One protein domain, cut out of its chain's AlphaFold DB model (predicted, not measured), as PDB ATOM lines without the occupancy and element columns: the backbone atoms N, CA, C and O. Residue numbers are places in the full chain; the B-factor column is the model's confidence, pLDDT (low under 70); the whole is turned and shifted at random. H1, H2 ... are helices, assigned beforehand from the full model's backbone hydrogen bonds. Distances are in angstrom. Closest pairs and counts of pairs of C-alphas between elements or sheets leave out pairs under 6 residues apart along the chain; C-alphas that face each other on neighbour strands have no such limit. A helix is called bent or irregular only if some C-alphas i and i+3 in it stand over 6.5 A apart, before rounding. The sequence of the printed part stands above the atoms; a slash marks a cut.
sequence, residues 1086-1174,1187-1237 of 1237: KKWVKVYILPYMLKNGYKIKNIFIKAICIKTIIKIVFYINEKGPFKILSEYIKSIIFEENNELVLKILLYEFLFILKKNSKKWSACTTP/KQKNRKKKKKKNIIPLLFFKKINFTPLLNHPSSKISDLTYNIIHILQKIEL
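This is residues 1086 to 1174 and 1187 to 1237 of the 1237 residues of the protein "Serine/threonine protein kinase VPS15, putative" of Plasmodium chabaudi chabaudi (UniProt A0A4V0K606). This is a flat slab of helices lying roughly along one another: H2, H3, H5 and H8 stand side by side in a row, and H4 and the inward end of H6 cover one side of it. Short H1 and H7 sit by the two edges of the row, H1 by H3 and H7 by H8, while residues 1187 to 1194 of H6 stick out. The printed part has 140 residues with eight named helices, H1 to H8 in chain order, and no named strand; the class is all helix. It is compact, with a radius of gyration of the C-alphas of 15.8 A and spans of 51 by 37 by 19 A.

Find C-alpha 1086 at (23.912, -24.369, 13.807); there H1 begins and runs to residue 1092. H2 holds residues 1094 to 1101, and H3 residues 1107 to 1124, 25.8 A long. H4, residues 1127 to 1141, measures 20.7 A. At C-alpha 1147, (43.272, -48.755, 10.187), begins H5, the longest helix, which reaches residue 1172 after 34.2 A. H5 is irregular, C-alphas 1163 and 1166 being 7.5 A apart, with a kink of 56 degrees near residue 1166. Past the cut, H6 spans residues 1187 to 1205, 29.4 A, and is only just irregular: C-alphas 1198 and 1201 are 6.9 A apart. H7 is residues 1211 to 1214; H8, residues 1219 to 1233, is 20.9 A long and ends at C-alpha 1233, (40.342, -40.540, 33.714).

Start at the hub, H3, which touches H1, H2, H4 and H5. Its residues 1107 to 1115 touch H5, the same way at a shallow tilt of 20 degrees; look at the closest C-alphas, Ala 1111 and Val 1149, 4.6 A apart. H2 and H3 form a helical hairpin, closest at C-alphas 1101 and 1110, 5.8 A. H3, H4, H5 and H6 make an up and down bundle, each running against the one before. H4 touches H6, closest at C-alphas 1130 and 1204, 6.6 A. H5 touches H8, closest at C-alphas 1158 and 1228, 5.7 A. H7 touches H8, closest at C-alphas 1214 and 1222, 4.5 A. Every O i to N i+4 pair is within hydrogen-bond range in H1, H2, H3 and H8, against 9 of 11 in H4, 18 of 22 in H5 and 11 of 15 in H6; H7 is too short for such a pair.

The C-alphas farthest apart, of Lys 1187 and Pro 1217, are 51.6 A apart. Residues 1175 to 1186 are not printed, and C-alphas 1174 and 1187 are 19.1 A apart across this cut. Of the links printed whole, each is tight. The model's mean pLDDT over the printed part is 73.2, and residues 1187 to 1199 are among those under 70.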
ATOM      1  N   LYS A1086      23.848 -22.975  13.334       75.19
ATOM      2  CA  LYS A1086      23.912 -24.369  13.807       75.19
ATOM      3  C   LYS A1086      22.696 -25.225  13.447       75.19
ATOM      4  O   LYS A1086      22.873 -26.383  13.073       75.19
ATOM      5  N   LYS A1087      21.476 -24.672  13.518       72.75
ATOM      6  CA  LYS A1087      20.252 -25.382  13.101       72.75
ATOM      7  C   LYS A1087      20.257 -25.698  11.601       72.75
ATOM      8  O   LYS A1087      19.857 -26.788  11.214       72.75
ATOM      9  N   TRP A1088      20.737 -24.772  10.774       75.31
ATOM     10  CA  TRP A1088      20.814 -24.926   9.319       75.31
ATOM     11  C   TRP A1088      21.883 -25.954   8.930       75.31
ATOM     12  O   TRP A1088      21.588 -26.884   8.188       75.31
ATOM     13  N   VAL A1089      23.085 -25.870   9.516       76.38
ATOM     14  CA  VAL A1089      24.177 -26.853   9.328       76.38
ATOM     15  C   VAL A1089      23.720 -28.276   9.683       76.38
ATOM     16  O   VAL A1089      23.952 -29.220   8.924       76.38
ATOM     17  N   LYS A1090      23.014 -28.421  10.812       78.94
ATOM     18  CA  LYS A1090      22.451 -29.687  11.304       78.94
ATOM     19  C   LYS A1090      21.424 -30.318  10.351       78.94
ATOM     20  O   LYS A1090      21.364 -31.540  10.288       78.94
ATOM     21  N   VAL A1091      20.624 -29.513   9.647       76.56
ATOM     22  CA  VAL A1091      19.556 -29.993   8.746       76.56
ATOM     23  C   VAL A1091      20.049 -30.172   7.306       76.56
ATOM     24  O   VAL A1091      19.714 -31.164   6.668       76.56
ATOM     25  N   TYR A1092      20.857 -29.243   6.790       69.12
ATOM     26  CA  TYR A1092      21.161 -29.152   5.356       69.12
ATOM     27  C   TYR A1092      22.577 -29.580   4.954       69.12
ATOM     28  O   TYR A1092      22.811 -29.774   3.764       69.12
ATOM     29  N   ILE A1093      23.507 -29.755   5.902       74.44
ATOM     30  CA  ILE A1093      24.888 -30.194   5.615       74.44
ATOM     31  C   ILE A1093      25.156 -31.571   6.226       74.44
ATOM     32  O   ILE A1093      25.512 -32.509   5.513       74.44
ATOM     33  N   LEU A1094      24.952 -31.711   7.542       81.19
ATOM     34  CA  LEU A1094      25.335 -32.912   8.294       81.19
ATOM     35  C   LEU A1094      24.754 -34.232   7.725       81.19
ATOM     36  O   LEU A1094      25.531 -35.181   7.603       81.19
ATOM     37  N   PRO A1095      23.473 -34.328   7.303       81.12
ATOM     38  CA  PRO A1095      22.930 -35.577   6.756       81.12
ATOM     39  C   PRO A1095      23.567 -35.991   5.422       81.12
ATOM     40  O   PRO A1095      23.763 -37.179   5.176       81.12
ATOM     41  N   TYR A1096      23.928 -35.024   4.571       75.12
ATOM     42  CA  TYR A1096      24.573 -35.301   3.284       75.12
ATOM     43  C   TYR A1096      26.020 -35.756   3.465       75.12
ATOM     44  O   TYR A1096      26.430 -36.714   2.821       75.12
ATOM     45  N   MET A1097      26.757 -35.138   4.395       77.62
ATOM     46  CA  MET A1097      28.112 -35.565   4.765       77.62
ATOM     47  C   MET A1097      28.120 -37.018   5.268       77.62
ATOM     48  O   MET A1097      28.900 -37.833   4.785       77.62
ATOM     49  N   LEU A1098      27.198 -37.365   6.176       77.25
ATOM     50  CA  LEU A1098      27.039 -38.729   6.696       77.25
ATOM     51  C   LEU A1098      26.660 -39.734   5.594       77.25
ATOM     52  O   LEU A1098      27.261 -40.801   5.512       77.25
ATOM     53  N   LYS A1099      25.717 -39.385   4.702       77.56
ATOM     54  CA  LYS A1099      25.341 -40.240   3.557       77.56
ATOM     55  C   LYS A1099      26.501 -40.455   2.574       77.56
ATOM     56  O   LYS A1099      26.553 -41.492   1.918       77.56
ATOM     57  N   ASN A1100      27.426 -39.502   2.475       72.25
ATOM     58  CA  ASN A1100      28.592 -39.595   1.603       72.25
ATOM     59  C   ASN A1100      29.764 -40.375   2.204       72.25
ATOM     60  O   ASN A1100      30.468 -41.044   1.453       72.25
ATOM     61  N   GLY A1101      29.954 -40.347   3.525       64.56
ATOM     62  CA  GLY A1101      31.008 -41.116   4.202       64.56
ATOM     63  C   GLY A1101      30.976 -42.623   3.902       64.56
ATOM     64  O   GLY A1101      32.022 -43.265   3.879       64.56
ATOM     65  N   TYR A1102      29.793 -43.158   3.583       62.31
ATOM     66  CA  TYR A1102      29.582 -44.544   3.149       62.31
ATOM     67  C   TYR A1102      29.777 -44.795   1.638       62.31
ATOM     68  O   TYR A1102      29.891 -45.945   1.228       62.31
ATOM     69  N   LYS A1103      29.809 -43.754   0.792       68.56
ATOM     70  CA  LYS A1103      29.985 -43.883  -0.671       68.56
ATOM     71  C   LYS A1103      31.448 -43.844  -1.127       68.56
ATOM     72  O   LYS A1103      31.759 -44.297  -2.228       68.56
ATOM     73  N   ILE A1104      32.320 -43.210  -0.346       71.56
ATOM     74  CA  ILE A1104      33.693 -42.894  -0.754       71.56
ATOM     75  C   ILE A1104      34.546 -44.166  -0.717       71.56
ATOM     76  O   ILE A1104      34.803 -44.708   0.356       71.56
ATOM     77  N   LYS A1105      35.021 -44.615  -1.886       70.06
ATOM     78  CA  LYS A1105      35.913 -45.784  -2.007       70.06
ATOM     79  C   LYS A1105      37.342 -45.503  -1.521       70.06
ATOM     80  O   LYS A1105      38.020 -46.417  -1.066       70.06
ATOM     81  N   ASN A1106      37.807 -44.256  -1.612       77.69
ATOM     82  CA  ASN A1106      39.153 -43.872  -1.194       77.69
ATOM     83  C   ASN A1106      39.239 -43.702   0.336       77.69
ATOM     84  O   ASN A1106      38.666 -42.772   0.907       77.69
ATOM     85  N   ILE A1107      39.997 -44.583   0.995       77.81
ATOM     86  CA  ILE A1107      40.148 -44.650   2.460       77.81
ATOM     87  C   ILE A1107      40.655 -43.322   3.058       77.81
ATOM     88  O   ILE A1107      40.183 -42.895   4.114       77.81
ATOM     89  N   PHE A1108      41.559 -42.616   2.370       77.81
ATOM     90  CA  PHE A1108      42.094 -41.326   2.824       77.81
ATOM     91  C   PHE A1108      41.024 -40.223   2.795       77.81
ATOM     92  O   PHE A1108      40.855 -39.477   3.764       77.81
ATOM     93  N   ILE A1109      40.227 -40.168   1.724       79.00
ATOM     94  CA  ILE A1109      39.115 -39.214   1.598       79.00
ATOM     95  C   ILE A1109      37.968 -39.571   2.562       79.00
ATOM     96  O   ILE A1109      37.398 -38.665   3.180       79.00
ATOM     97  N   LYS A1110      37.691 -40.867   2.792       79.00
ATOM     98  CA  LYS A1110      36.767 -41.355   3.838       79.00
ATOM     99  C   LYS A1110      37.209 -40.838   5.216       79.00
ATOM    100  O   LYS A1110      36.415 -40.206   5.915       79.00
ATOM    101  N   ALA A1111      38.487 -40.997   5.575       79.19
ATOM    102  CA  ALA A1111      39.040 -40.521   6.847       79.19
ATOM    103  C   ALA A1111      38.936 -38.992   7.032       79.19
ATOM    104  O   ALA A1111      38.584 -38.516   8.116       79.19
ATOM    105  N   ILE A1112      39.190 -38.204   5.982       80.81
ATOM    106  CA  ILE A1112      39.086 -36.735   6.037       80.81
ATOM    107  C   ILE A1112      37.622 -36.277   6.117       80.81
ATOM    108  O   ILE A1112      37.312 -35.356   6.881       80.81
ATOM    109  N   CYS A1113      36.703 -36.948   5.418       82.81
ATOM    110  CA  CYS A1113      35.264 -36.727   5.566       82.81
ATOM    111  C   CYS A1113      34.821 -36.962   7.025       82.81
ATOM    112  O   CYS A1113      34.165 -36.107   7.624       82.81
ATOM    113  N   ILE A1114      35.275 -38.056   7.648       80.50
ATOM    114  CA  ILE A1114      34.988 -38.407   9.051       80.50
ATOM    115  C   ILE A1114      35.549 -37.360  10.028       80.50
ATOM    116  O   ILE A1114      34.809 -36.845  10.870       80.50
ATOM    117  N   LYS A1115      36.818 -36.955   9.869       84.75
ATOM    118  CA  LYS A1115      37.456 -35.856  10.629       84.75
ATOM    119  C   LYS A1115      36.641 -34.555  10.559       84.75
ATOM    120  O   LYS A1115      36.502 -33.828  11.546       84.75
ATOM    121  N   THR A1116      36.068 -34.282   9.393       82.25
ATOM    122  CA  THR A1116      35.259 -33.092   9.102       82.25
ATOM    123  C   THR A1116      33.861 -33.179   9.722       82.25
ATOM    124  O   THR A1116      33.402 -32.213  10.335       82.25
ATOM    125  N   ILE A1117      33.214 -34.350   9.668       84.69
ATOM    126  CA  ILE A1117      31.945 -34.635  10.362       84.69
ATOM    127  C   ILE A1117      32.102 -34.440  11.878       84.69
ATOM    128  O   ILE A1117      31.283 -33.749  12.488       84.69
ATOM    129  N   ILE A1118      33.179 -34.968  12.475       83.56
ATOM    130  CA  ILE A1118      33.503 -34.781  13.901       83.56
ATOM    131  C   ILE A1118      33.564 -33.280  14.229       83.56
ATOM    132  O   ILE A1118      32.827 -32.809  15.099       83.56
ATOM    133  N   LYS A1119      34.354 -32.492  13.486       82.50
ATOM    134  CA  LYS A1119      34.461 -31.034  13.697       82.50
ATOM    135  C   LYS A1119      33.119 -30.304  13.587       82.50
ATOM    136  O   LYS A1119      32.848 -29.424  14.404       82.50
ATOM    137  N   ILE A1120      32.259 -30.684  12.641       82.25
ATOM    138  CA  ILE A1120      30.921 -30.089  12.473       82.25
ATOM    139  C   ILE A1120      30.004 -30.417  13.663       82.25
ATOM    140  O   ILE A1120      29.325 -29.526  14.181       82.25
ATOM    141  N   VAL A1121      29.999 -31.659  14.152       83.81
ATOM    142  CA  VAL A1121      29.178 -32.066  15.308       83.81
ATOM    143  C   VAL A1121      29.646 -31.379  16.595       83.81
ATOM    144  O   VAL A1121      28.818 -30.826  17.330       83.81
ATOM    145  N   PHE A1122      30.960 -31.322  16.832       81.75
ATOM    146  CA  PHE A1122      31.545 -30.579  17.955       81.75
ATOM    147  C   PHE A1122      31.319 -29.063  17.838       81.75
ATOM    148  O   PHE A1122      31.117 -28.406  18.862       81.75
ATOM    149  N   TYR A1123      31.270 -28.500  16.621       79.81
ATOM    150  CA  TYR A1123      30.833 -27.116  16.421       79.81
ATOM    151  C   TYR A1123      29.369 -26.929  16.825       79.81
ATOM    152  O   TYR A1123      29.093 -26.020  17.608       79.81
ATOM    153  N   ILE A1124      28.431 -27.763  16.348       82.19
ATOM    154  CA  ILE A1124      26.998 -27.640  16.678       82.19
ATOM    155  C   ILE A1124      26.800 -27.723  18.200       82.19
ATOM    156  O   ILE A1124      26.226 -26.800  18.791       82.19
ATOM    157  N   ASN A1125      27.369 -28.753  18.836       81.50
ATOM    158  CA  ASN A1125      27.302 -29.019  20.275       81.50
ATOM    159  C   ASN A1125      25.853 -29.112  20.812       81.50
ATOM    160  O   ASN A1125      25.392 -28.302  21.623       81.50
ATOM    161  N   GLU A1126      25.129 -30.120  20.321       81.06
ATOM    162  CA  GLU A1126      23.785 -30.517  20.758       81.06
ATOM    163  C   GLU A1126      23.719 -32.043  20.946       81.06
ATOM    164  O   GLU A1126      24.376 -32.782  20.214       81.06
ATOM    165  N   LYS A1127      22.879 -32.536  21.871       76.44
ATOM    166  CA  LYS A1127      22.756 -33.983  22.162       76.44
ATOM    167  C   LYS A1127      22.408 -34.842  20.933       76.44
ATOM    168  O   LYS A1127      22.938 -35.936  20.802       76.44
ATOM    169  N   GLY A1128      21.526 -34.362  20.049       79.00
ATOM    170  CA  GLY A1128      21.057 -35.118  18.875       79.00
ATOM    171  C   GLY A1128      22.179 -35.466  17.884       79.00
ATOM    172  O   GLY A1128      22.426 -36.647  17.661       79.00
ATOM    173  N   PRO A1129      22.912 -34.471  17.344       81.88
ATOM    174  CA  PRO A1129      24.095 -34.699  16.511       81.88
ATOM    175  C   PRO A1129      25.150 -35.614  17.148       81.88
ATOM    176  O   PRO A1129      25.730 -36.432  16.443       81.88
ATOM    177  N   PHE A1130      25.363 -35.540  18.469       81.06
ATOM    178  CA  PHE A1130      26.260 -36.469  19.167       81.06
ATOM    179  C   PHE A1130      25.728 -37.913  19.236       81.06
ATOM    180  O   PHE A1130      26.539 -38.833  19.183       81.06
ATOM    181  N   LYS A1131      24.402 -38.142  19.296       81.06
ATOM    182  CA  LYS A1131      23.822 -39.500  19.191       81.06
ATOM    183  C   LYS A1131      24.106 -40.100  17.812       81.06
ATOM    184  O   LYS A1131      24.713 -41.164  17.739       81.06
ATOM    185  N   ILE A1132      23.775 -39.361  16.751       80.75
ATOM    186  CA  ILE A1132      24.013 -39.768  15.355       80.75
ATOM    187  C   ILE A1132      25.507 -40.040  15.125       80.75
ATOM    188  O   ILE A1132      25.875 -41.054  14.540       80.75
ATOM    189  N   LEU A1133      26.386 -39.174  15.644       82.00
ATOM    190  CA  LEU A1133      27.831 -39.384  15.574       82.00
ATOM    191  C   LEU A1133      28.273 -40.643  16.342       82.00
ATOM    192  O   LEU A1133      29.140 -41.355  15.856       82.00
ATOM    193  N   SER A1134      27.687 -40.951  17.504       78.12
ATOM    194  CA  SER A1134      28.035 -42.167  18.261       78.12
ATOM    195  C   SER A1134      27.598 -43.461  17.562       78.12
ATOM    196  O   SER A1134      28.304 -44.460  17.648       78.12
ATOM    197  N   GLU A1135      26.486 -43.437  16.826       79.44
ATOM    198  CA  GLU A1135      26.037 -44.553  15.980       79.44
ATOM    199  C   GLU A1135      26.971 -44.717  14.767       79.44
ATOM    200  O   GLU A1135      27.447 -45.816  14.498       79.44
ATOM    201  N   TYR A1136      27.332 -43.606  14.117       77.62
ATOM    202  CA  TYR A1136      28.259 -43.561  12.978       77.62
ATOM    203  C   TYR A1136      29.716 -43.926  13.332       77.62
ATOM    204  O   TYR A1136      30.449 -44.426  12.488       77.62
ATOM    205  N   ILE A1137      30.162 -43.698  14.573       78.75
ATOM    206  CA  ILE A1137      31.487 -44.142  15.045       78.75
ATOM    207  C   ILE A1137      31.490 -45.634  15.370       78.75
ATOM    208  O   ILE A1137      32.497 -46.290  15.127       78.75
ATOM    209  N   LYS A1138      30.393 -46.186  15.908       77.88
ATOM    210  CA  LYS A1138      30.329 -47.616  16.243       77.88
ATOM    211  C   LYS A1138      30.576 -48.493  15.017       77.88
ATOM    212  O   LYS A1138      31.390 -49.400  15.115       77.88
ATOM    213  N   SER A1139      29.958 -48.191  13.873       75.94
ATOM    214  CA  SER A1139      30.237 -48.916  12.625       75.94
ATOM    215  C   SER A1139      31.715 -48.827  12.227       75.94
ATOM    216  O   SER A1139      32.310 -49.849  11.922       75.94
ATOM    217  N   ILE A1140      32.343 -47.649  12.324       74.81
ATOM    218  CA  ILE A1140      33.774 -47.464  12.010       74.81
ATOM    219  C   ILE A1140      34.696 -48.236  12.974       74.81
ATOM    220  O   ILE A1140      35.729 -48.736  12.544       74.81
ATOM    221  N   ILE A1141      34.351 -48.349  14.264       71.62
ATOM    222  CA  ILE A1141      35.158 -49.084  15.260       71.62
ATOM    223  C   ILE A1141      35.106 -50.606  15.043       71.62
ATOM    224  O   ILE A1141      36.059 -51.291  15.400       71.62
ATOM    225  N   PHE A1142      34.037 -51.123  14.429       67.00
ATOM    226  CA  PHE A1142      33.890 -52.544  14.085       67.00
ATOM    227  C   PHE A1142      34.170 -52.855  12.592       67.00
ATOM    228  O   PHE A1142      33.994 -53.990  12.163       67.00
ATOM    229  N   GLU A1143      34.627 -51.883  11.789       67.69
ATOM    230  CA  GLU A1143      35.138 -52.115  10.425       67.69
ATOM    231  C   GLU A1143      36.637 -52.488  10.473       67.69
ATOM    232  O   GLU A1143      37.508 -51.616  10.413       67.69
ATOM    233  N   GLU A1144      36.952 -53.786  10.522       54.16
ATOM    234  CA  GLU A1144      38.324 -54.318  10.695       54.16
ATOM    235  C   GLU A1144      39.355 -53.804   9.664       54.16
ATOM    236  O   GLU A1144      40.542 -53.682   9.959       54.16
ATOM    237  N   ASN A1145      38.910 -53.437   8.458       56.91
ATOM    238  CA  ASN A1145      39.769 -53.061   7.327       56.91
ATOM    239  C   ASN A1145      40.083 -51.548   7.208       56.91
ATOM    240  O   ASN A1145      40.490 -51.092   6.138       56.91
ATOM    241  N   ASN A1146      39.887 -50.734   8.258       68.81
ATOM    242  CA  ASN A1146      39.987 -49.260   8.175       68.81
ATOM    243  C   ASN A1146      41.006 -48.598   9.135       68.81
ATOM    244  O   ASN A1146      40.786 -47.505   9.666       68.81
ATOM    245  N   GLU A1147      42.186 -49.205   9.293       75.56
ATOM    246  CA  GLU A1147      43.272 -48.755  10.187       75.56
ATOM    247  C   GLU A1147      43.655 -47.255  10.043       75.56
ATOM    248  O   GLU A1147      43.820 -46.543  11.038       75.56
ATOM    249  N   LEU A1148      43.750 -46.728   8.813       75.69
ATOM    250  CA  LEU A1148      44.080 -45.313   8.563       75.69
ATOM    251  C   LEU A1148      42.953 -44.354   8.993       75.69
ATOM    252  O   LEU A1148      43.225 -43.249   9.475       75.69
ATOM    253  N   VAL A1149      41.692 -44.783   8.878       77.69
ATOM    254  CA  VAL A1149      40.527 -44.034   9.372       77.69
ATOM    255  C   VAL A1149      40.556 -43.976  10.898       77.69
ATOM    256  O   VAL A1149      40.414 -42.889  11.465       77.69
ATOM    257  N   LEU A1150      40.797 -45.118  11.552       80.62
ATOM    258  CA  LEU A1150      40.893 -45.228  13.011       80.62
ATOM    259  C   LEU A1150      42.004 -44.329  13.569       80.62
ATOM    260  O   LEU A1150      41.741 -43.531  14.470       80.62
ATOM    261  N   LYS A1151      43.207 -44.359  12.978       80.56
ATOM    262  CA  LYS A1151      44.316 -43.457  13.352       80.56
ATOM    263  C   LYS A1151      43.898 -41.982  13.291       80.56
ATOM    264  O   LYS A1151      44.066 -41.256  14.269       80.56
ATOM    265  N   ILE A1152      43.322 -41.526  12.173       79.94
ATOM    266  CA  ILE A1152      42.927 -40.116  11.986       79.94
ATOM    267  C   ILE A1152      41.798 -39.697  12.946       79.94
ATOM    268  O   ILE A1152      41.825 -38.578  13.472       79.94
ATOM    269  N   LEU A1153      40.840 -40.588  13.210       83.00
ATOM    270  CA  LEU A1153      39.750 -40.387  14.168       83.00
ATOM    271  C   LEU A1153      40.284 -40.241  15.603       83.00
ATOM    272  O   LEU A1153      39.939 -39.274  16.287       83.00
ATOM    273  N   LEU A1154      41.177 -41.139  16.034       83.25
ATOM    274  CA  LEU A1154      41.787 -41.099  17.367       83.25
ATOM    275  C   LEU A1154      42.696 -39.872  17.545       83.25
ATOM    276  O   LEU A1154      42.639 -39.225  18.591       83.25
ATOM    277  N   TYR A1155      43.464 -39.466  16.527       83.88
ATOM    278  CA  TYR A1155      44.248 -38.222  16.580       83.88
ATOM    279  C   TYR A1155      43.369 -36.974  16.774       83.88
ATOM    280  O   TYR A1155      43.697 -36.117  17.600       83.88
ATOM    281  N   GLU A1156      42.249 -36.853  16.052       82.44
ATOM    282  CA  GLU A1156      41.340 -35.707  16.206       82.44
ATOM    283  C   GLU A1156      40.623 -35.738  17.570       82.44
ATOM    284  O   GLU A1156      40.465 -34.692  18.202       82.44
ATOM    285  N   PHE A1157      40.273 -36.920  18.094       85.00
ATOM    286  CA  PHE A1157      39.756 -37.064  19.461       85.00
ATOM    287  C   PHE A1157      40.780 -36.640  20.514       85.00
ATOM    288  O   PHE A1157      40.466 -35.803  21.361       85.00
ATOM    289  N   LEU A1158      42.015 -37.141  20.436       82.56
ATOM    290  CA  LEU A1158      43.098 -36.781  21.351       82.56
ATOM    291  C   LEU A1158      43.380 -35.268  21.325       82.56
ATOM    292  O   LEU A1158      43.581 -34.657  22.376       82.56
ATOM    293  N   PHE A1159      43.330 -34.643  20.144       83.56
ATOM    294  CA  PHE A1159      43.449 -33.192  19.983       83.56
ATOM    295  C   PHE A1159      42.286 -32.431  20.642       83.56
ATOM    296  O   PHE A1159      42.516 -31.487  21.402       83.56
ATOM    297  N   ILE A1160      41.038 -32.850  20.404       82.25
ATOM    298  CA  ILE A1160      39.845 -32.239  21.011       82.25
ATOM    299  C   ILE A1160      39.863 -32.382  22.542       82.25
ATOM    300  O   ILE A1160      39.507 -31.425  23.237       82.25
ATOM    301  N   LEU A1161      40.306 -33.527  23.069       81.38
ATOM    302  CA  LEU A1161      40.458 -33.763  24.506       81.38
ATOM    303  C   LEU A1161      41.540 -32.852  25.105       81.38
ATOM    304  O   LEU A1161      41.238 -32.065  26.006       81.38
ATOM    305  N   LYS A1162      42.764 -32.861  24.555       80.44
ATOM    306  CA  LYS A1162      43.872 -31.996  25.012       80.44
ATOM    307  C   LYS A1162      43.521 -30.502  24.953       80.44
ATOM    308  O   LYS A1162      43.878 -29.755  25.859       80.44
ATOM    309  N   LYS A1163      42.767 -30.057  23.939       80.12
ATOM    310  CA  LYS A1163      42.342 -28.652  23.777       80.12
ATOM    311  C   LYS A1163      41.282 -28.189  24.790       80.12
ATOM    312  O   LYS A1163      41.089 -26.982  24.962       80.12
ATOM    313  N   ASN A1164      40.568 -29.115  25.437       74.38
ATOM    314  CA  ASN A1164      39.458 -28.792  26.339       74.38
ATOM    315  C   ASN A1164      39.628 -29.308  27.777       74.38
ATOM    316  O   ASN A1164      38.875 -28.859  28.639       74.38
ATOM    317  N   SER A1165      40.629 -30.144  28.078       67.44
ATOM    318  CA  SER A1165      40.916 -30.653  29.432       67.44
ATOM    319  C   SER A1165      40.982 -29.534  30.483       67.44
ATOM    320  O   SER A1165      40.172 -29.541  31.410       67.44
ATOM    321  N   LYS A1166      41.807 -28.492  30.259       66.94
ATOM    322  CA  LYS A1166      41.909 -27.282  31.115       66.94
ATOM    323  C   LYS A1166      40.559 -26.565  31.356       66.94
ATOM    324  O   LYS A1166      40.431 -25.799  32.304       66.94
ATOM    325  N   LYS A1167      39.550 -26.770  30.497       67.62
ATOM    326  CA  LYS A1167      38.200 -26.171  30.608       67.62
ATOM    327  C   LYS A1167      37.172 -27.111  31.240       67.62
ATOM    328  O   LYS A1167      36.122 -26.633  31.676       67.62
ATOM    329  N   TRP A1168      37.437 -28.416  31.259       70.69
ATOM    330  CA  TRP A1168      36.551 -29.425  31.833       70.69
ATOM    331  C   TRP A1168      36.875 -29.721  33.298       70.69
ATOM    332  O   TRP A1168      35.932 -29.760  34.083       70.69
ATOM    333  N   SER A1169      38.151 -29.764  33.693       61.78
ATOM    334  CA  SER A1169      38.547 -29.806  35.115       61.78
ATOM    335  C   SER A1169      38.038 -28.575  35.886       61.78
ATOM    336  O   SER A1169      37.412 -28.680  36.937       61.78
ATOM    337  N   ALA A1170      38.130 -27.384  35.284       58.16
ATOM    338  CA  ALA A1170      37.515 -26.156  35.809       58.16
ATOM    339  C   ALA A1170      35.960 -26.165  35.824       58.16
ATOM    340  O   ALA A1170      35.324 -25.184  36.227       58.16
ATOM    341  N   CYS A1171      35.319 -27.242  35.354       53.78
ATOM    342  CA  CYS A1171      33.873 -27.448  35.443       53.78
ATOM    343  C   CYS A1171      33.458 -28.537  36.446       53.78
ATOM    344  O   CYS A1171      32.297 -28.469  36.868       53.78
ATOM    345  N   THR A1172      34.339 -29.480  36.806       51.22
ATOM    346  CA  THR A1172      34.059 -30.603  37.724       51.22
ATOM    347  C   THR A1172      34.200 -30.239  39.201       51.22
ATOM    348  O   THR A1172      33.496 -30.830  40.015       51.22
ATOM    349  N   THR A1173      35.006 -29.230  39.554       43.19
ATOM    350  CA  THR A1173      35.215 -28.810  40.952       43.19
ATOM    351  C   THR A1173      33.905 -28.462  41.695       43.19
ATOM    352  O   THR A1173      33.169 -27.555  41.275       43.19
ATOM    353  N   PRO A1174      33.584 -29.162  42.806       45.72
ATOM    354  CA  PRO A1174      32.432 -28.864  43.653       45.72
ATOM    355  C   PRO A1174      32.776 -27.856  44.768       45.72
ATOM    356  O   PRO A1174      33.940 -27.590  45.043       45.72
ATOM    357  N   LYS A1187      21.694 -13.763  36.061       40.66
ATOM    358  CA  LYS A1187      23.128 -14.066  35.864       40.66
ATOM    359  C   LYS A1187      23.425 -15.554  36.138       40.66
ATOM    360  O   LYS A1187      24.230 -16.151  35.417       40.66
ATOM    361  N   GLN A1188      22.718 -16.198  37.076       43.75
ATOM    362  CA  GLN A1188      22.770 -17.653  37.266       43.75
ATOM    363  C   GLN A1188      22.125 -18.440  36.118       43.75
ATOM    364  O   GLN A1188      22.755 -19.391  35.653       43.75
ATOM    365  N   LYS A1189      20.929 -18.080  35.617       41.53
ATOM    366  CA  LYS A1189      20.301 -18.791  34.475       41.53
ATOM    367  C   LYS A1189      21.247 -18.840  33.259       41.53
ATOM    368  O   LYS A1189      21.410 -19.902  32.652       41.53
ATOM    369  N   ASN A1190      21.964 -17.751  32.971       42.34
ATOM    370  CA  ASN A1190      22.950 -17.711  31.883       42.34
ATOM    371  C   ASN A1190      24.270 -18.449  32.201       42.34
ATOM    372  O   ASN A1190      24.781 -19.153  31.324       42.34
ATOM    373  N   ARG A1191      24.797 -18.400  33.438       37.66
ATOM    374  CA  ARG A1191      25.945 -19.247  33.844       37.66
ATOM    375  C   ARG A1191      25.604 -20.749  33.800       37.66
ATOM    376  O   ARG A1191      26.392 -21.520  33.256       37.66
ATOM    377  N   LYS A1192      24.417 -21.163  34.268       45.41
ATOM    378  CA  LYS A1192      23.926 -22.557  34.204       45.41
ATOM    379  C   LYS A1192      23.744 -23.028  32.748       45.41
ATOM    380  O   LYS A1192      24.175 -24.133  32.420       45.41
ATOM    381  N   LYS A1193      23.217 -22.183  31.842       47.81
ATOM    382  CA  LYS A1193      23.165 -22.473  30.388       47.81
ATOM    383  C   LYS A1193      24.561 -22.605  29.749       47.81
ATOM    384  O   LYS A1193      24.736 -23.487  28.911       47.81
ATOM    385  N   LYS A1194      25.554 -21.790  30.144       48.16
ATOM    386  CA  LYS A1194      26.950 -21.939  29.674       48.16
ATOM    387  C   LYS A1194      27.602 -23.232  30.197       48.16
ATOM    388  O   LYS A1194      28.064 -24.014  29.372       48.16
ATOM    389  N   LYS A1195      27.555 -23.525  31.509       51.78
ATOM    390  CA  LYS A1195      28.099 -24.789  32.066       51.78
ATOM    391  C   LYS A1195      27.472 -26.028  31.400       51.78
ATOM    392  O   LYS A1195      28.210 -26.889  30.930       51.78
ATOM    393  N   LYS A1196      26.137 -26.090  31.243       52.47
ATOM    394  CA  LYS A1196      25.465 -27.240  30.591       52.47
ATOM    395  C   LYS A1196      25.914 -27.492  29.141       52.47
ATOM    396  O   LYS A1196      25.901 -28.646  28.729       52.47
ATOM    397  N   LYS A1197      26.331 -26.474  28.373       52.59
ATOM    398  CA  LYS A1197      26.841 -26.667  26.997       52.59
ATOM    399  C   LYS A1197      28.261 -27.235  26.942       52.59
ATOM    400  O   LYS A1197      28.575 -27.951  25.999       52.59
ATOM    401  N   ASN A1198      29.109 -26.968  27.934       59.75
ATOM    402  CA  ASN A1198      30.483 -27.480  27.929       59.75
ATOM    403  C   ASN A1198      30.566 -28.974  28.285       59.75
ATOM    404  O   ASN A1198      31.541 -29.616  27.918       59.75
ATOM    405  N   ILE A1199      29.556 -29.530  28.963       68.38
ATOM    406  CA  ILE A1199      29.563 -30.913  29.478       68.38
ATOM    407  C   ILE A1199      29.109 -31.945  28.422       68.38
ATOM    408  O   ILE A1199      29.507 -33.104  28.484       68.38
ATOM    409  N   ILE A1200      28.312 -31.545  27.421       72.94
ATOM    410  CA  ILE A1200      27.764 -32.467  26.401       72.94
ATOM    411  C   ILE A1200      28.860 -33.247  25.642       72.94
ATOM    412  O   ILE A1200      28.698 -34.460  25.512       72.94
ATOM    413  N   PRO A1201      29.976 -32.639  25.185       75.19
ATOM    414  CA  PRO A1201      31.005 -33.383  24.456       75.19
ATOM    415  C   PRO A1201      31.804 -34.348  25.349       75.19
ATOM    416  O   PRO A1201      32.206 -35.412  24.891       75.19
ATOM    417  N   LEU A1202      31.980 -34.025  26.637       75.19
ATOM    418  CA  LEU A1202      32.611 -34.921  27.615       75.19
ATOM    419  C   LEU A1202      31.737 -36.165  27.867       75.19
ATOM    420  O   LEU A1202      32.232 -37.289  27.846       75.19
ATOM    421  N   LEU A1203      30.417 -35.975  28.008       75.12
ATOM    422  CA  LEU A1203      29.438 -37.070  28.101       75.12
ATOM    423  C   LEU A1203      29.329 -37.912  26.819       75.12
ATOM    424  O   LEU A1203      28.838 -39.036  26.877       75.12
ATOM    425  N   PHE A1204      29.741 -37.376  25.670       81.31
ATOM    426  CA  PHE A1204      29.835 -38.129  24.420       81.31
ATOM    427  C   PHE A1204      31.083 -39.022  24.408       81.31
ATOM    428  O   PHE A1204      30.951 -40.213  24.140       81.31
ATOM    429  N   PHE A1205      32.258 -38.504  24.789       79.81
ATOM    430  CA  PHE A1205      33.470 -39.328  24.895       79.81
ATOM    431  C   PHE A1205      33.314 -40.475  25.902       79.81
ATOM    432  O   PHE A1205      33.636 -41.608  25.564       79.81
ATOM    433  N   LYS A1206      32.710 -40.226  27.077       76.00
ATOM    434  CA  LYS A1206      32.387 -41.278  28.066       76.00
ATOM    435  C   LYS A1206      31.357 -42.326  27.589       76.00
ATOM    436  O   LYS A1206      31.074 -43.265  28.321       76.00
ATOM    437  N   LYS A1207      30.756 -42.164  26.402       78.94
ATOM    438  CA  LYS A1207      29.792 -43.112  25.807       78.94
ATOM    439  C   LYS A1207      30.337 -43.895  24.611       78.94
ATOM    440  O   LYS A1207      29.621 -44.745  24.079       78.94
ATOM    441  N   ILE A1208      31.565 -43.623  24.177       79.75
ATOM    442  CA  ILE A1208      32.253 -44.440  23.175       79.75
ATOM    443  C   ILE A1208      32.962 -45.565  23.926       79.75
ATOM    444  O   ILE A1208      33.757 -45.294  24.823       79.75
ATOM    445  N   ASN A1209      32.685 -46.821  23.566       78.62
ATOM    446  CA  ASN A1209      33.486 -47.921  24.085       78.62
ATOM    447  C   ASN A1209      34.817 -47.977  23.324       78.62
ATOM    448  O   ASN A1209      34.845 -48.328  22.147       78.62
ATOM    449  N   PHE A1210      35.903 -47.624  24.006       79.31
ATOM    450  CA  PHE A1210      37.259 -47.669  23.465       79.31
ATOM    451  C   PHE A1210      37.976 -49.006  23.725       79.31
ATOM    452  O   PHE A1210      39.045 -49.218  23.159       79.31
ATOM    453  N   THR A1211      37.418 -49.927  24.530       76.00
ATOM    454  CA  THR A1211      38.122 -51.177  24.888       76.00
ATOM    455  C   THR A1211      38.515 -52.072  23.704       76.00
ATOM    456  O   THR A1211      39.618 -52.614  23.772       76.00
ATOM    457  N   PRO A1212      37.757 -52.184  22.586       76.31
ATOM    458  CA  PRO A1212      38.191 -52.991  21.439       76.31
ATOM    459  C   PRO A1212      39.478 -52.476  20.776       76.31
ATOM    460  O   PRO A1212      40.207 -53.244  20.159       76.31
ATOM    461  N   LEU A1213      39.781 -51.179  20.914       76.12
ATOM    462  CA  LEU A1213      40.929 -50.538  20.264       76.12
ATOM    463  C   LEU A1213      42.218 -50.594  21.102       76.12
ATOM    464  O   LEU A1213      43.291 -50.316  20.571       76.12
ATOM    465  N   LEU A1214      42.141 -50.986  22.381       75.94
ATOM    466  CA  LEU A1214      43.327 -51.228  23.213       75.94
ATOM    467  C   LEU A1214      44.120 -52.448  22.726       75.94
ATOM    468  O   LEU A1214      45.345 -52.395  22.677       75.94
ATOM    469  N   ASN A1215      43.422 -53.502  22.300       72.06
ATOM    470  CA  ASN A1215      44.023 -54.761  21.849       72.06
ATOM    471  C   ASN A1215      44.165 -54.829  20.313       72.06
ATOM    472  O   ASN A1215      44.351 -55.906  19.751       72.06
ATOM    473  N   HIS A1216      44.054 -53.694  19.615       78.31
ATOM    474  CA  HIS A1216      44.184 -53.639  18.158       78.31
ATOM    475  C   HIS A1216      45.613 -54.038  17.729       78.31
ATOM    476  O   HIS A1216      46.566 -53.535  18.326       78.31
ATOM    477  N   PRO A1217      45.813 -54.816  16.642       72.62
ATOM    478  CA  PRO A1217      47.135 -55.267  16.160       72.62
ATOM    479  C   PRO A1217      48.072 -54.152  15.639       72.62
ATOM    480  O   PRO A1217      49.060 -54.419  14.962       72.62
ATOM    481  N   SER A1218      47.777 -52.885  15.934       78.75
ATOM    482  CA  SER A1218      48.568 -51.720  15.545       78.75
ATOM    483  C   SER A1218      48.924 -50.944  16.806       78.75
ATOM    484  O   SER A1218      48.056 -50.300  17.399       78.75
ATOM    485  N   SER A1219      50.197 -50.986  17.211       75.88
ATOM    486  CA  SER A1219      50.693 -50.309  18.421       75.88
ATOM    487  C   SER A1219      50.276 -48.839  18.457       75.88
ATOM    488  O   SER A1219      49.679 -48.395  19.429       75.88
ATOM    489  N   LYS A1220      50.415 -48.127  17.331       79.62
ATOM    490  CA  LYS A1220      49.987 -46.723  17.185       79.62
ATOM    491  C   LYS A1220      48.491 -46.491  17.469       79.62
ATOM    492  O   LYS A1220      48.135 -45.384  17.861       79.62
ATOM    493  N   ILE A1221      47.609 -47.475  17.266       80.44
ATOM    494  CA  ILE A1221      46.183 -47.376  17.641       80.44
ATOM    495  C   ILE A1221      45.996 -47.645  19.137       80.44
ATOM    496  O   ILE A1221      45.282 -46.880  19.792       80.44
ATOM    497  N   SER A1222      46.668 -48.661  19.685       80.06
ATOM    498  CA  SER A1222      46.651 -48.952  21.124       80.06
ATOM    499  C   SER A1222      47.175 -47.759  21.942       80.06
ATOM    500  O   SER A1222      46.461 -47.242  22.802       80.06
ATOM    501  N   ASP A1223      48.337 -47.208  21.572       81.94
ATOM    502  CA  ASP A1223      48.968 -46.033  22.190       81.94
ATOM    503  C   ASP A1223      48.035 -44.813  22.216       81.94
ATOM    504  O   ASP A1223      47.890 -44.137  23.241       81.94
ATOM    505  N   LEU A1224      47.383 -44.508  21.086       83.06
ATOM    506  CA  LEU A1224      46.437 -43.391  20.987       83.06
ATOM    507  C   LEU A1224      45.190 -43.631  21.846       83.06
ATOM    508  O   LEU A1224      44.706 -42.698  22.490       83.06
ATOM    509  N   THR A1225      44.698 -44.869  21.885       82.69
ATOM    510  CA  THR A1225      43.530 -45.269  22.681       82.69
ATOM    511  C   THR A1225      43.825 -45.177  24.179       82.69
ATOM    512  O   THR A1225      43.057 -44.556  24.918       82.69
ATOM    513  N   TYR A1226      44.980 -45.681  24.621       84.75
ATOM    514  CA  TYR A1226      45.466 -45.545  25.996       84.75
ATOM    515  C   TYR A1226      45.604 -44.068  26.403       84.75
ATOM    516  O   TYR A1226      45.086 -43.654  27.440       84.75
ATOM    517  N   ASN A1227      46.211 -43.235  25.547       83.94
ATOM    518  CA  ASN A1227      46.331 -41.792  25.787       83.94
ATOM    519  C   ASN A1227      44.968 -41.079  25.898       83.94
ATOM    520  O   ASN A1227      44.832 -40.143  26.690       83.94
ATOM    521  N   ILE A1228      43.961 -41.501  25.128       83.75
ATOM    522  CA  ILE A1228      42.584 -40.986  25.217       83.75
ATOM    523  C   ILE A1228      41.945 -41.367  26.559       83.75
ATOM    524  O   ILE A1228      41.401 -40.493  27.237       83.75
ATOM    525  N   ILE A1229      42.045 -42.636  26.965       83.44
ATOM    526  CA  ILE A1229      41.458 -43.152  28.211       83.44
ATOM    527  C   ILE A1229      42.106 -42.493  29.437       83.44
ATOM    528  O   ILE A1229      41.397 -41.954  30.285       83.44
ATOM    529  N   HIS A1230      43.438 -42.423  29.486       81.69
ATOM    530  CA  HIS A1230      44.188 -41.776  30.568       81.69
ATOM    531  C   HIS A1230      43.865 -40.274  30.710       81.69
ATOM    532  O   HIS A1230      43.787 -39.757  31.827       81.69
ATOM    533  N   ILE A1231      43.614 -39.558  29.604       79.94
ATOM    534  CA  ILE A1231      43.158 -38.156  29.661       79.94
ATOM    535  C   ILE A1231      41.705 -38.055  30.138       79.94
ATOM    536  O   ILE A1231      41.385 -37.113  30.859       79.94
ATOM    537  N   LEU A1232      40.831 -38.996  29.770       78.69
ATOM    538  CA  LEU A1232      39.452 -39.028  30.265       78.69
ATOM    539  C   LEU A1232      39.407 -39.288  31.776       78.69
ATOM    540  O   LEU A1232      38.736 -38.530  32.471       78.69
ATOM    541  N   GLN A1233      40.181 -40.254  32.280       78.12
ATOM    542  CA  GLN A1233      40.342 -40.540  33.714       78.12
ATOM    543  C   GLN A1233      40.881 -39.320  34.484       78.12
ATOM    544  O   GLN A1233      40.355 -38.963  35.535       78.12
ATOM    545  N   LYS A1234      41.850 -38.583  33.918       71.44
ATOM    546  CA  LYS A1234      42.353 -37.304  34.469       71.44
ATOM    547  C   LYS A1234      41.371 -36.118  34.384       71.44
ATOM    548  O   LYS A1234      41.758 -34.988  34.672       71.44
ATOM    549  N   ILE A1235      40.123 -36.355  33.974       67.31
ATOM    550  CA  ILE A1235      38.995 -35.405  34.034       67.31
ATOM    551  C   ILE A1235      37.870 -35.958  34.952       67.31
ATOM    552  O   ILE A1235      36.816 -35.338  35.099       67.31
ATOM    553  N   GLU A1236      38.065 -37.132  35.567       52.56
ATOM    554  CA  GLU A1236      37.178 -37.698  36.601       52.56
ATOM    555  C   GLU A1236      37.642 -37.370  38.028       52.56
ATOM    556  O   GLU A1236      36.821 -37.403  38.943       52.56
ATOM    557  N   LEU A1237      38.917 -36.988  38.172       41.00
ATOM    558  CA  LEU A1237      39.495 -36.266  39.311       41.00
ATOM    559  C   LEU A1237      39.296 -34.742  39.141       41.00
ATOM    560  O   LEU A1237      39.022 -34.074  40.160       41.00
TER     561      LEU A1237